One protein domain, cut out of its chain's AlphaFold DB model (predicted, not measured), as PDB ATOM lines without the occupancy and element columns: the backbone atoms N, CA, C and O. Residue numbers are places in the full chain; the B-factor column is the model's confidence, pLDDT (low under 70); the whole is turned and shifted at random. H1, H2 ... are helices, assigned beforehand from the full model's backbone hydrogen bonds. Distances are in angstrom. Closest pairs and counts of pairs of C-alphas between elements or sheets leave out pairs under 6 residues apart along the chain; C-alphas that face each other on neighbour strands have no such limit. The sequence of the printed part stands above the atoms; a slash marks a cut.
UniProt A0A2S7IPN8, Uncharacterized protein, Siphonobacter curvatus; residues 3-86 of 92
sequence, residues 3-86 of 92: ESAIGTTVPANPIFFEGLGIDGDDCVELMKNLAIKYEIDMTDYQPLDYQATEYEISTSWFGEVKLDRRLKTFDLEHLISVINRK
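This is residues 3 to 86 of the 92 residues of an uncharacterized protein of Siphonobacter curvatus (UniProt A0A2S7IPN8). Four helices are strung on long loops: H2, the longest, has the short H1 beside it, while H3 lies beyond the first residue of H2 and H4 comes near its last residue. H3 and the loop after it make one end of the longest axis, with H4 towards the other end. The 84 printed residues hold, in order along the chain, H1, H2, H3 and H4, and no named strand; the class is all helix, though only 37 residues are in named elements. The whole is only just compact, close to loose, with a radius of gyration of the C-alphas of 13.8 A and spans of 42 by 28 by 17 A.

H1, residues 3 to 6, touches residues 30 to 34 alone of H2, residues 24 to 38; their closest C-alphas, of Ile 6 and Leu 30, are 7.1 A apart. H3, residues 54 to 61, is close to H2 but not clearly touching, with the closest C-alphas, of Gly 24 and Glu 54, 6.2 A apart. H2 and H3 run opposite ways at a steep tilt of 40 degrees. H4, residues 76 to 85, is also close to H2 but not clearly touching; the closest C-alphas, of Tyr 38 and Ile 83, are 6.2 A apart. H2 and H4 run the same way at a steep tilt of 42 degrees. H1 and H3, H1 and H4, and H3 and H4 are apart. Each O i to N i+4 pair is within hydrogen-bond range in H3 and H4, and 10 of 11 are in H2; H1 is too short for such a pair.

H1 begins at C-alpha 3, (142.802, 143.174, 189.392). H2 is 22.1 A long, H3 10.7 A and H4 14.1 A. H4 ends at C-alpha 85, (137.727, 159.016, 199.484).

The two C-alphas farthest apart, of Phe 62 and Asn 84, are 42.3 A apart. The printed part has no cut, and its three links, of 17, 15 and 14 residues, are long. The mean pLDDT of the printed part is 72.4, with residues 3 to 24 and 52 to 69 under 70.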
ATOM      1  N   GLU A   3     142.242 144.482 189.778       55.75
ATOM      2  CA  GLU A   3     142.802 143.174 189.392       55.75
ATOM      3  C   GLU A   3     144.299 143.227 189.035       55.75
ATOM      4  O   GLU A   3     145.065 142.348 189.411       55.75
ATOM      5  N   SER A   4     144.758 144.310 188.396       56.66
ATOM      6  CA  SER A   4     146.182 144.498 188.067       56.66
ATOM      7  C   SER A   4     147.067 144.742 189.297       56.66
ATOM      8  O   SER A   4     148.280 144.601 189.186       56.66
ATOM      9  N   ALA A   5     146.496 145.149 190.435       59.72
ATOM     10  CA  ALA A   5     147.233 145.306 191.691       59.72
ATOM     11  C   ALA A   5     147.243 144.020 192.533       59.72
ATOM     12  O   ALA A   5     148.143 143.850 193.342       59.72
ATOM     13  N   ILE A   6     146.259 143.136 192.341       61.31
ATOM     14  CA  ILE A   6     146.087 141.905 193.125       61.31
ATOM     15  C   ILE A   6     146.775 140.703 192.450       61.31
ATOM     16  O   ILE A   6     147.119 139.737 193.119       61.31
ATOM     17  N   GLY A   7     147.002 140.737 191.131       59.41
ATOM     18  CA  GLY A   7     147.699 139.656 190.416       59.41
ATOM     19  C   GLY A   7     146.864 138.383 190.210       59.41
ATOM     20  O   GLY A   7     147.351 137.424 189.618       59.41
ATOM     21  N   THR A   8     145.599 138.385 190.637       58.12
ATOM     22  CA  THR A   8     144.618 137.322 190.394       58.12
ATOM     23  C   THR A   8     143.250 137.911 190.040       58.12
ATOM     24  O   THR A   8     142.978 139.091 190.287       58.12
ATOM     25  N   THR A   9     142.392 137.093 189.429       58.94
ATOM     26  CA  THR A   9     141.008 137.451 189.116       58.94
ATOM     27  C   THR A   9     140.241 137.669 190.417       58.94
ATOM     28  O   THR A   9     140.176 136.782 191.268       58.94
ATOM     29  N   VAL A  10     139.658 138.854 190.574       58.34
ATOM     30  CA  VAL A  10     138.901 139.222 191.772       58.34
ATOM     31  C   VAL A  10     137.544 138.499 191.724       58.34
ATOM     32  O   VAL A  10     136.806 138.689 190.756       58.34
ATOM     33  N   PRO A  11     137.193 137.647 192.711       58.25
ATOM     34  CA  PRO A  11     135.874 137.017 192.757       58.25
ATOM     35  C   PRO A  11     134.763 138.074 192.802       58.25
ATOM     36  O   PRO A  11     134.990 139.192 193.248       58.25
ATOM     37  N   ALA A  12     133.541 137.725 192.382       53.50
ATOM     38  CA  ALA A  12     132.437 138.689 192.263       53.50
ATOM     39  C   ALA A  12     132.101 139.437 193.574       53.50
ATOM     40  O   ALA A  12     131.615 140.557 193.508       53.50
ATOM     41  N   ASN A  13     132.393 138.836 194.735       57.38
ATOM     42  CA  ASN A  13     132.327 139.447 196.067       57.38
ATOM     43  C   ASN A  13     133.489 138.910 196.923       57.38
ATOM     44  O   ASN A  13     133.307 137.932 197.652       57.38
ATOM     45  N   PRO A  14     134.704 139.471 196.815       61.34
ATOM     46  CA  PRO A  14     135.821 139.038 197.637       61.34
ATOM     47  C   PRO A  14     135.601 139.557 199.047       61.34
ATOM     48  O   PRO A  14     135.508 140.765 199.251       61.34
ATOM     49  N   ILE A  15     135.577 138.647 200.011       62.78
ATOM     50  CA  ILE A  15     135.906 138.977 201.390       62.78
ATOM     51  C   ILE A  15     137.433 138.955 201.440       62.78
ATOM     52  O   ILE A  15     138.054 137.892 201.310       62.78
ATOM     53  N   PHE A  16     138.047 140.138 201.495       66.12
ATOM     54  CA  PHE A  16     139.501 140.251 201.498       66.12
ATOM     55  C   PHE A  16     140.071 139.518 202.725       66.12
ATOM     56  O   PHE A  16     139.519 139.581 203.825       66.12
ATOM     57  N   PHE A  17     141.168 138.791 202.502       65.38
ATOM     58  CA  PHE A  17     141.916 137.965 203.468       65.38
ATOM     59  C   PHE A  17     141.297 136.612 203.862       65.38
ATOM     60  O   PHE A  17     142.040 135.642 203.941       65.38
ATOM     61  N   GLU A  18     139.975 136.462 203.995       58.34
ATOM     62  CA  GLU A  18     139.379 135.126 204.239       58.34
ATOM     63  C   GLU A  18     139.272 134.258 202.969       58.34
ATOM     64  O   GLU A  18     139.280 133.032 203.061       58.34
ATOM     65  N   GLY A  19     139.178 134.865 201.775       50.09
ATOM     66  CA  GLY A  19     138.887 134.141 200.525       50.09
ATOM     67  C   GLY A  19     139.976 134.148 199.447       50.09
ATOM     68  O   GLY A  19     139.809 133.481 198.428       50.09
ATOM     69  N   LEU A  20     141.061 134.910 199.626       53.97
ATOM     70  CA  LEU A  20     142.072 135.130 198.575       53.97
ATOM     71  C   LEU A  20     143.381 134.354 198.781       53.97
ATOM     72  O   LEU A  20     144.209 134.355 197.877       53.97
ATOM     73  N   GLY A  21     143.571 133.697 199.933       56.75
ATOM     74  CA  GLY A  21     144.855 133.069 200.279       56.75
ATOM     75  C   GLY A  21     146.003 134.080 200.382       56.75
ATOM     76  O   GLY A  21     147.141 133.732 200.098       56.75
ATOM     77  N   ILE A  22     145.671 135.337 200.701       62.69
ATOM     78  CA  ILE A  22     146.613 136.430 200.946       62.69
ATOM     79  C   ILE A  22     146.567 136.689 202.448       62.69
ATOM     80  O   ILE A  22     145.617 137.300 202.947       62.69
ATOM     81  N   ASP A  23     147.555 136.176 203.160       61.44
ATOM     82  CA  ASP A  23     147.708 136.235 204.607       61.44
ATOM     83  C   ASP A  23     149.062 136.851 204.996       61.44
ATOM     84  O   ASP A  23     149.876 137.215 204.149       61.44
ATOM     85  N   GLY A  24     149.266 137.072 206.298       65.81
ATOM     86  CA  GLY A  24     150.538 137.557 206.833       65.81
ATOM     87  C   GLY A  24     151.048 138.844 206.172       65.81
ATOM     88  O   GLY A  24     150.331 139.840 206.078       65.81
ATOM     89  N   ASP A  25     152.309 138.835 205.745       70.06
ATOM     90  CA  ASP A  25     152.990 140.013 205.203       70.06
ATOM     91  C   ASP A  25     152.522 140.402 203.791       70.06
ATOM     92  O   ASP A  25     152.537 141.592 203.454       70.06
ATOM     93  N   ASP A  26     151.997 139.451 203.012       73.06
ATOM     94  CA  ASP A  26     151.468 139.705 201.667       73.06
ATOM     95  C   ASP A  26     150.243 140.635 201.713       73.06
ATOM     96  O   ASP A  26     150.045 141.487 200.842       73.06
ATOM     97  N   CYS A  27     149.447 140.545 202.785       75.69
ATOM     98  CA  CYS A  27     148.349 141.473 203.068       75.69
ATOM     99  C   CYS A  27     148.859 142.911 203.258       75.69
ATOM    100  O   CYS A  27     148.341 143.857 202.648       75.69
ATOM    101  N   VAL A  28     149.905 143.088 204.072       79.31
ATOM    102  CA  VAL A  28     150.517 144.402 204.313       79.31
ATOM    103  C   VAL A  28     151.035 144.987 203.011       79.31
ATOM    104  O   VAL A  28     150.837 146.175 202.742       79.31
ATOM    105  N   GLU A  29     151.726 144.172 202.219       82.62
ATOM    106  CA  GLU A  29     152.322 144.605 200.965       82.62
ATOM    107  C   GLU A  29     151.254 145.017 199.951       82.62
ATOM    108  O   GLU A  29     151.348 146.102 199.365       82.62
ATOM    109  N   LEU A  30     150.178 144.236 199.816       83.12
ATOM    110  CA  LEU A  30     149.043 144.591 198.969       83.12
ATOM    111  C   LEU A  30     148.437 145.941 199.379       83.12
ATOM    112  O   LEU A  30     148.235 146.818 198.534       83.12
ATOM    113  N   MET A  31     148.184 146.139 200.675       85.44
ATOM    114  CA  MET A  31     147.593 147.377 201.187       85.44
ATOM    115  C   MET A  31     148.517 148.586 201.003       85.44
ATOM    116  O   MET A  31     148.044 149.666 200.643       85.44
ATOM    117  N   LYS A  32     149.836 148.411 201.160       87.12
ATOM    118  CA  LYS A  32     150.834 149.449 200.844       87.12
ATOM    119  C   LYS A  32     150.824 149.808 199.360       87.12
ATOM    120  O   LYS A  32     150.783 150.989 199.018       87.12
ATOM    121  N   ASN A  33     150.815 148.809 198.479       87.12
ATOM    122  CA  ASN A  33     150.806 149.020 197.033       87.12
ATOM    123  C   ASN A  33     149.532 149.742 196.575       87.12
ATOM    124  O   ASN A  33     149.601 150.657 195.751       87.12
ATOM    125  N   LEU A  34     148.375 149.392 197.143       86.25
ATOM    126  CA  LEU A  34     147.116 150.097 196.902       86.25
ATOM    127  C   LEU A  34     147.169 151.542 197.408       86.25
ATOM    128  O   LEU A  34     146.778 152.452 196.677       86.25
ATOM    129  N   ALA A  35     147.692 151.768 198.614       89.50
ATOM    130  CA  ALA A  35     147.806 153.104 199.186       89.50
ATOM    131  C   ALA A  35     148.689 154.031 198.343       89.50
ATOM    132  O   ALA A  35     148.297 155.164 198.074       89.50
ATOM    133  N   ILE A  36     149.833 153.536 197.863       89.88
ATOM    134  CA  ILE A  36     150.728 154.288 196.974       89.88
ATOM    135  C   ILE A  36     150.041 154.560 195.633       89.88
ATOM    136  O   ILE A  36     150.021 155.694 195.163       89.88
ATOM    137  N   LYS A  37     149.451 153.529 195.014       89.75
ATOM    138  CA  LYS A  37     148.845 153.628 193.679       89.75
ATOM    139  C   LYS A  37     147.663 154.596 193.624       89.75
ATOM    140  O   LYS A  37     147.453 155.232 192.595       89.75
ATOM    141  N   TYR A  38     146.879 154.664 194.696       89.06
ATOM    142  CA  TYR A  38     145.649 155.453 194.761       89.06
ATOM    143  C   TYR A  38     145.747 156.676 195.684       89.06
ATOM    144  O   TYR A  38     144.744 157.359 195.880       89.06
ATOM    145  N   GLU A  39     146.940 156.971 196.210       92.19
ATOM    146  CA  GLU A  39     147.210 158.089 197.126       92.19
ATOM    147  C   GLU A  39     146.275 158.094 198.348       92.19
ATOM    148  O   GLU A  39     145.667 159.109 198.688       92.19
ATOM    149  N   ILE A  40     146.113 156.931 198.979       93.06
ATOM    150  CA  ILE A  40     145.212 156.752 200.121       93.06
ATOM    151  C   ILE A  40     145.948 157.143 201.404       93.06
ATOM    152  O   ILE A  40     147.021 156.615 201.695       93.06
ATOM    153  N   ASP A  41     145.346 158.017 202.208       93.12
ATOM    154  CA  ASP A  41     145.777 158.261 203.583       93.12
ATOM    155  C   ASP A  41     145.492 157.026 204.452       93.12
ATOM    156  O   ASP A  41     144.338 156.683 204.713       93.12
ATOM    157  N   MET A  42     146.558 156.367 204.899       91.12
ATOM    158  CA  MET A  42     146.516 155.144 205.704       91.12
ATOM    159  C   MET A  42     146.792 155.402 207.193       91.12
ATOM    160  O   MET A  42     147.074 154.456 207.918       91.12
ATOM    161  N   THR A  43     146.724 156.651 207.673       91.12
ATOM    162  CA  THR A  43     147.027 157.000 209.080       91.12
ATOM    163  C   THR A  43     146.217 156.168 210.082       91.12
ATOM    164  O   THR A  43     146.734 155.760 211.121       91.12
ATOM    165  N   ASP A  44     144.962 155.867 209.742       89.38
ATOM    166  CA  ASP A  44     144.035 155.099 210.579       89.38
ATOM    167  C   ASP A  44     144.098 153.574 210.314       89.38
ATOM    168  O   ASP A  44     143.336 152.806 210.904       89.38
ATOM    169  N   TYR A  45     144.968 153.107 209.408       88.50
ATOM    170  CA  TYR A  45     145.124 151.687 209.084       88.50
ATOM    171  C   TYR A  45     146.040 150.987 210.091       88.50
ATOM    172  O   TYR A  45     147.198 151.363 210.267       88.50
ATOM    173  N   GLN A  46     145.532 149.925 210.717       87.25
ATOM    174  CA  GLN A  46     146.286 149.071 211.633       87.25
ATOM    175  C   GLN A  46     146.411 147.672 211.019       87.25
ATOM    176  O   GLN A  46     145.438 146.926 211.065       87.25
ATOM    177  N   PRO A  47     147.573 147.279 210.459       82.19
ATOM    178  CA  PRO A  47     147.729 145.977 209.796       82.19
ATOM    179  C   PRO A  47     147.335 144.793 210.685       82.19
ATOM    180  O   PRO A  47     146.688 143.848 210.243       82.19
ATOM    181  N   LEU A  48     147.659 144.894 211.976       79.56
ATOM    182  CA  LEU A  48     147.358 143.887 212.987       79.56
ATOM    183  C   LEU A  48     145.851 143.660 213.209       79.56
ATOM    184  O   LEU A  48     145.478 142.637 213.774       79.56
ATOM    185  N   ASP A  49     144.982 144.573 212.775       81.62
ATOM    186  CA  ASP A  49     143.537 144.348 212.822       81.62
ATOM    187  C   ASP A  49     143.063 143.381 211.728       81.62
ATOM    188  O   ASP A  49     141.979 142.827 211.869       81.62
ATOM    189  N   TYR A  50     143.830 143.180 210.651       77.62
ATOM    190  CA  TYR A  50     143.387 142.469 209.440       77.62
ATOM    191  C   TYR A  50     144.151 141.171 209.167       77.62
ATOM    192  O   TYR A  50     143.663 140.332 208.418       77.62
ATOM    193  N   GLN A  51     145.326 140.978 209.772       73.81
ATOM    194  CA  GLN A  51     146.156 139.794 209.547       73.81
ATOM    195  C   GLN A  51     146.617 139.138 210.851       73.81
ATOM    196  O   GLN A  51     146.894 139.809 211.849       73.81
ATOM    197  N   ALA A  52     146.760 137.815 210.803       66.19
ATOM    198  CA  ALA A  52     147.522 137.058 211.782       66.19
ATOM    199  C   ALA A  52     149.007 137.102 211.405       66.19
ATOM    200  O   ALA A  52     149.362 137.023 210.230       66.19
ATOM    201  N   THR A  53     149.881 137.226 212.393       64.94
ATOM    202  CA  THR A  53     151.327 137.084 212.191       64.94
ATOM    203  C   THR A  53     151.689 135.614 211.959       64.94
ATOM    204  O   THR A  53     151.014 134.720 212.469       64.94
ATOM    205  N   GLU A  54     152.785 135.330 211.246       60.34
ATOM    206  CA  GLU A  54     153.276 133.949 211.055       60.34
ATOM    207  C   GLU A  54     153.506 133.213 212.388       60.34
ATOM    208  O   GLU A  54     153.320 131.999 212.494       60.34
ATOM    209  N   TYR A  55     153.857 133.951 213.442       58.03
ATOM    210  CA  TYR A  55     153.950 133.429 214.802       58.03
ATOM    211  C   TYR A  55     152.587 132.968 215.351       58.03
ATOM    212  O   TYR A  55     152.484 131.886 215.924       58.03
ATOM    213  N   GLU A  56     151.515 133.737 215.141       60.66
ATOM    214  CA  GLU A  56     150.148 133.356 215.536       60.66
ATOM    215  C   GLU A  56     149.617 132.180 214.695       60.66
ATOM    216  O   GLU A  56     148.952 131.286 215.218       60.66
ATOM    217  N   ILE A  57     149.957 132.135 213.403       61.28
ATOM    218  CA  ILE A  57     149.589 131.034 212.501       61.28
ATOM    219  C   ILE A  57     150.318 129.740 212.899       61.28
ATOM    220  O   ILE A  57     149.691 128.688 213.033       61.28
ATOM    221  N   SER A  58     151.630 129.810 213.146       53.75
ATOM    222  CA  SER A  58     152.438 128.642 213.521       53.75
ATOM    223  C   SER A  58     152.047 128.073 214.887       53.75
ATOM    224  O   SER A  58     151.952 126.857 215.032       53.75
ATOM    225  N   THR A  59     151.737 128.917 215.871       54.81
ATOM    226  CA  THR A  59     151.320 128.473 217.216       54.81
ATOM    227  C   THR A  59     149.879 127.951 217.284       54.81
ATOM    228  O   THR A  59     149.580 127.086 218.113       54.81
ATOM    229  N   SER A  60     148.999 128.382 216.374       53.47
ATOM    230  CA  SER A  60     147.664 127.794 216.183       53.47
ATOM    231  C   SER A  60     147.740 126.345 215.676       53.47
ATOM    232  O   SER A  60     146.975 125.484 216.117       53.47
ATOM    233  N   TRP A  61     148.722 126.029 214.822       52.47
ATOM    234  CA  TRP A  61     148.915 124.678 214.277       52.47
ATOM    235  C   TRP A  61     149.371 123.648 215.322       52.47
ATOM    236  O   TRP A  61     149.051 122.465 215.198       52.47
ATOM    237  N   PHE A  62     150.065 124.101 216.372       55.81
ATOM    238  CA  PHE A  62     150.466 123.283 217.524       55.81
ATOM    239  C   PHE A  62     149.431 123.277 218.667       55.81
ATOM    240  O   PHE A  62     149.635 122.604 219.673       55.81
ATOM    241  N   GLY A  63     148.291 123.961 218.501       50.97
ATOM    242  CA  GLY A  63     147.153 123.901 219.422       50.97
ATOM    243  C   GLY A  63     147.249 124.785 220.671       50.97
ATOM    244  O   GLY A  63     146.362 124.702 221.520       50.97
ATOM    245  N   GLU A  64     148.271 125.639 220.795       51.97
ATOM    246  CA  GLU A  64     148.546 126.374 222.043       51.97
ATOM    247  C   GLU A  64     148.118 127.850 222.022       51.97
ATOM    248  O   GLU A  64     147.900 128.428 223.087       51.97
ATOM    249  N   VAL A  65     147.906 128.462 220.850       52.38
ATOM    250  CA  VAL A  65     147.471 129.868 220.757       52.38
ATOM    251  C   VAL A  65     146.304 129.999 219.784       52.38
ATOM    252  O   VAL A  65     146.458 129.924 218.568       52.38
ATOM    253  N   LYS A  66     145.103 130.211 220.329       54.53
ATOM    254  CA  LYS A  66     143.986 130.750 219.548       54.53
ATOM    255  C   LYS A  66     144.222 132.248 219.399       54.53
ATOM    256  O   LYS A  66     144.521 132.903 220.394       54.53
ATOM    257  N   LEU A  67     144.060 132.786 218.190       60.00
ATOM    258  CA  LEU A  67     143.931 134.231 217.992       60.00
ATOM    259  C   LEU A  67     142.861 134.756 218.956       60.00
ATOM    260  O   LEU A  67     141.678 134.461 218.798       60.00
ATOM    261  N   ASP A  68     143.284 135.515 219.967       58.50
ATOM    262  CA  ASP A  68     142.388 136.085 220.986       58.50
ATOM    263  C   ASP A  68     141.607 137.300 220.446       58.50
ATOM    264  O   ASP A  68     140.759 137.894 221.109       58.50
ATOM    265  N   ARG A  69     141.866 137.673 219.188       66.06
ATOM    266  CA  ARG A  69     141.165 138.736 218.472       66.06
ATOM    267  C   ARG A  69     140.528 138.210 217.196       66.06
ATOM    268  O   ARG A  69     141.101 137.387 216.484       66.06
ATOM    269  N   ARG A  70     139.350 138.746 216.879       72.06
ATOM    270  CA  ARG A  70     138.751 138.588 215.553       72.06
ATOM    271  C   ARG A  70     139.444 139.537 214.589       72.06
ATOM    272  O   ARG A  70     139.444 140.743 214.828       72.06
ATOM    273  N   LEU A  71     140.003 138.982 213.520       77.31
ATOM    274  CA  LEU A  71     140.508 139.779 212.411       77.31
ATOM    275  C   LEU A  71     139.330 140.465 211.717       77.31
ATOM    276  O   LEU A  71     138.273 139.866 211.505       77.31
ATOM    277  N   LYS A  72     139.506 141.741 211.400       79.75
ATOM    278  CA  LYS A  72     138.597 142.497 210.553       79.75
ATOM    279  C   LYS A  72     138.783 142.033 209.116       79.75
ATOM    280  O   LYS A  72     139.893 141.765 208.666       79.75
ATOM    281  N   THR A  73     137.689 142.024 208.377       77.88
ATOM    282  CA  THR A  73     137.690 141.822 206.932       77.88
ATOM    283  C   THR A  73     136.889 142.938 206.269       77.88
ATOM    284  O   THR A  73     136.168 143.682 206.938       77.88
ATOM    285  N   PHE A  74     137.055 143.102 204.964       82.06
ATOM    286  CA  PHE A  74     136.300 144.047 204.159       82.06
ATOM    287  C   PHE A  74     136.059 143.476 202.766       82.06
ATOM    288  O   PHE A  74     136.758 142.566 202.322       82.06
ATOM    289  N   ASP A  75     135.073 144.028 202.071       83.94
ATOM    290  CA  ASP A  75     134.729 143.649 200.707       83.94
ATOM    291  C   ASP A  75     135.248 144.657 199.667       83.94
ATOM    292  O   ASP A  75     135.864 145.686 199.973       83.94
ATOM    293  N   LEU A  76     135.003 144.357 198.391       81.88
ATOM    294  CA  LEU A  76     135.381 145.239 197.289       81.88
ATOM    295  C   LEU A  76     134.673 146.600 197.350       81.88
ATOM    296  O   LEU A  76     135.278 147.608 196.983       81.88
ATOM    297  N   GLU A  77     133.427 146.656 197.820       85.88
ATOM    298  CA  GLU A  77     132.678 147.910 197.933       85.88
ATOM    299  C   GLU A  77     133.343 148.864 198.930       85.88
ATOM    300  O   GLU A  77     133.526 150.054 198.643       85.88
ATOM    301  N   HIS A  78     133.786 148.334 200.072       88.88
ATOM    302  CA  HIS A  78     134.555 149.083 201.053       88.88
ATOM    303  C   HIS A  78     135.850 149.626 200.446       88.88
ATOM    304  O   HIS A  78     136.120 150.828 200.551       88.88
ATOM    305  N   LEU A  79     136.612 148.779 199.746       85.38
ATOM    306  CA  LEU A  79     137.869 149.181 199.115       85.38
ATOM    307  C   LEU A  79     137.661 150.277 198.057       85.38
ATOM    308  O   LEU A  79     138.401 151.261 198.032       85.38
ATOM    309  N   ILE A  80     136.629 150.158 197.216       86.81
ATOM    310  CA  ILE A  80     136.264 151.190 196.232       86.81
ATOM    311  C   ILE A  80     135.935 152.508 196.938       86.81
ATOM    312  O   ILE A  80     136.379 153.574 196.512       86.81
ATOM    313  N   SER A  81     135.180 152.455 198.033       91.69
ATOM    314  CA  SER A  81     134.827 153.648 198.802       91.69
ATOM    315  C   SER A  81     136.052 154.305 199.456       91.69
ATOM    316  O   SER A  81     136.169 155.530 199.425       91.69
ATOM    317  N   VAL A  82     137.001 153.522 199.985       91.31
ATOM    318  CA  VAL A  82     138.296 154.019 200.491       91.31
ATOM    319  C   VAL A  82     139.089 154.713 199.381       91.31
ATOM    320  O   VAL A  82     139.545 155.839 199.577       91.31
ATOM    321  N   ILE A  83     139.206 154.084 198.205       89.44
ATOM    322  CA  ILE A  83     139.904 154.649 197.039       89.44
ATOM    323  C   ILE A  83     139.254 155.970 196.609       89.44
ATOM    324  O   ILE A  83     139.946 156.971 196.439       89.44
ATOM    325  N   ASN A  84     137.924 156.008 196.499       90.56
ATOM    326  CA  ASN A  84     137.189 157.215 196.114       90.56
ATOM    327  C   ASN A  84     137.368 158.361 197.121       90.56
ATOM    328  O   ASN A  84     137.372 159.528 196.735       90.56
ATOM    329  N   ARG A  85     137.508 158.037 198.410       93.44
ATOM    330  CA  ARG A  85     137.727 159.016 199.484       93.44
ATOM    331  C   ARG A  85     139.195 159.381 199.684       93.44
ATOM    332  O   ARG A  85     139.462 160.321 200.425       93.44
ATOM    333  N   LYS A  86     140.125 158.636 199.074       93.44
ATOM    334  CA  LYS A  86     141.574 158.718 199.319       93.44
ATOM    335  C   LYS A  86     141.950 158.649 200.806       93.44
ATOM    336  O   LYS A  86     142.943 159.234 201.227       93.44
TER     337      LYS A  86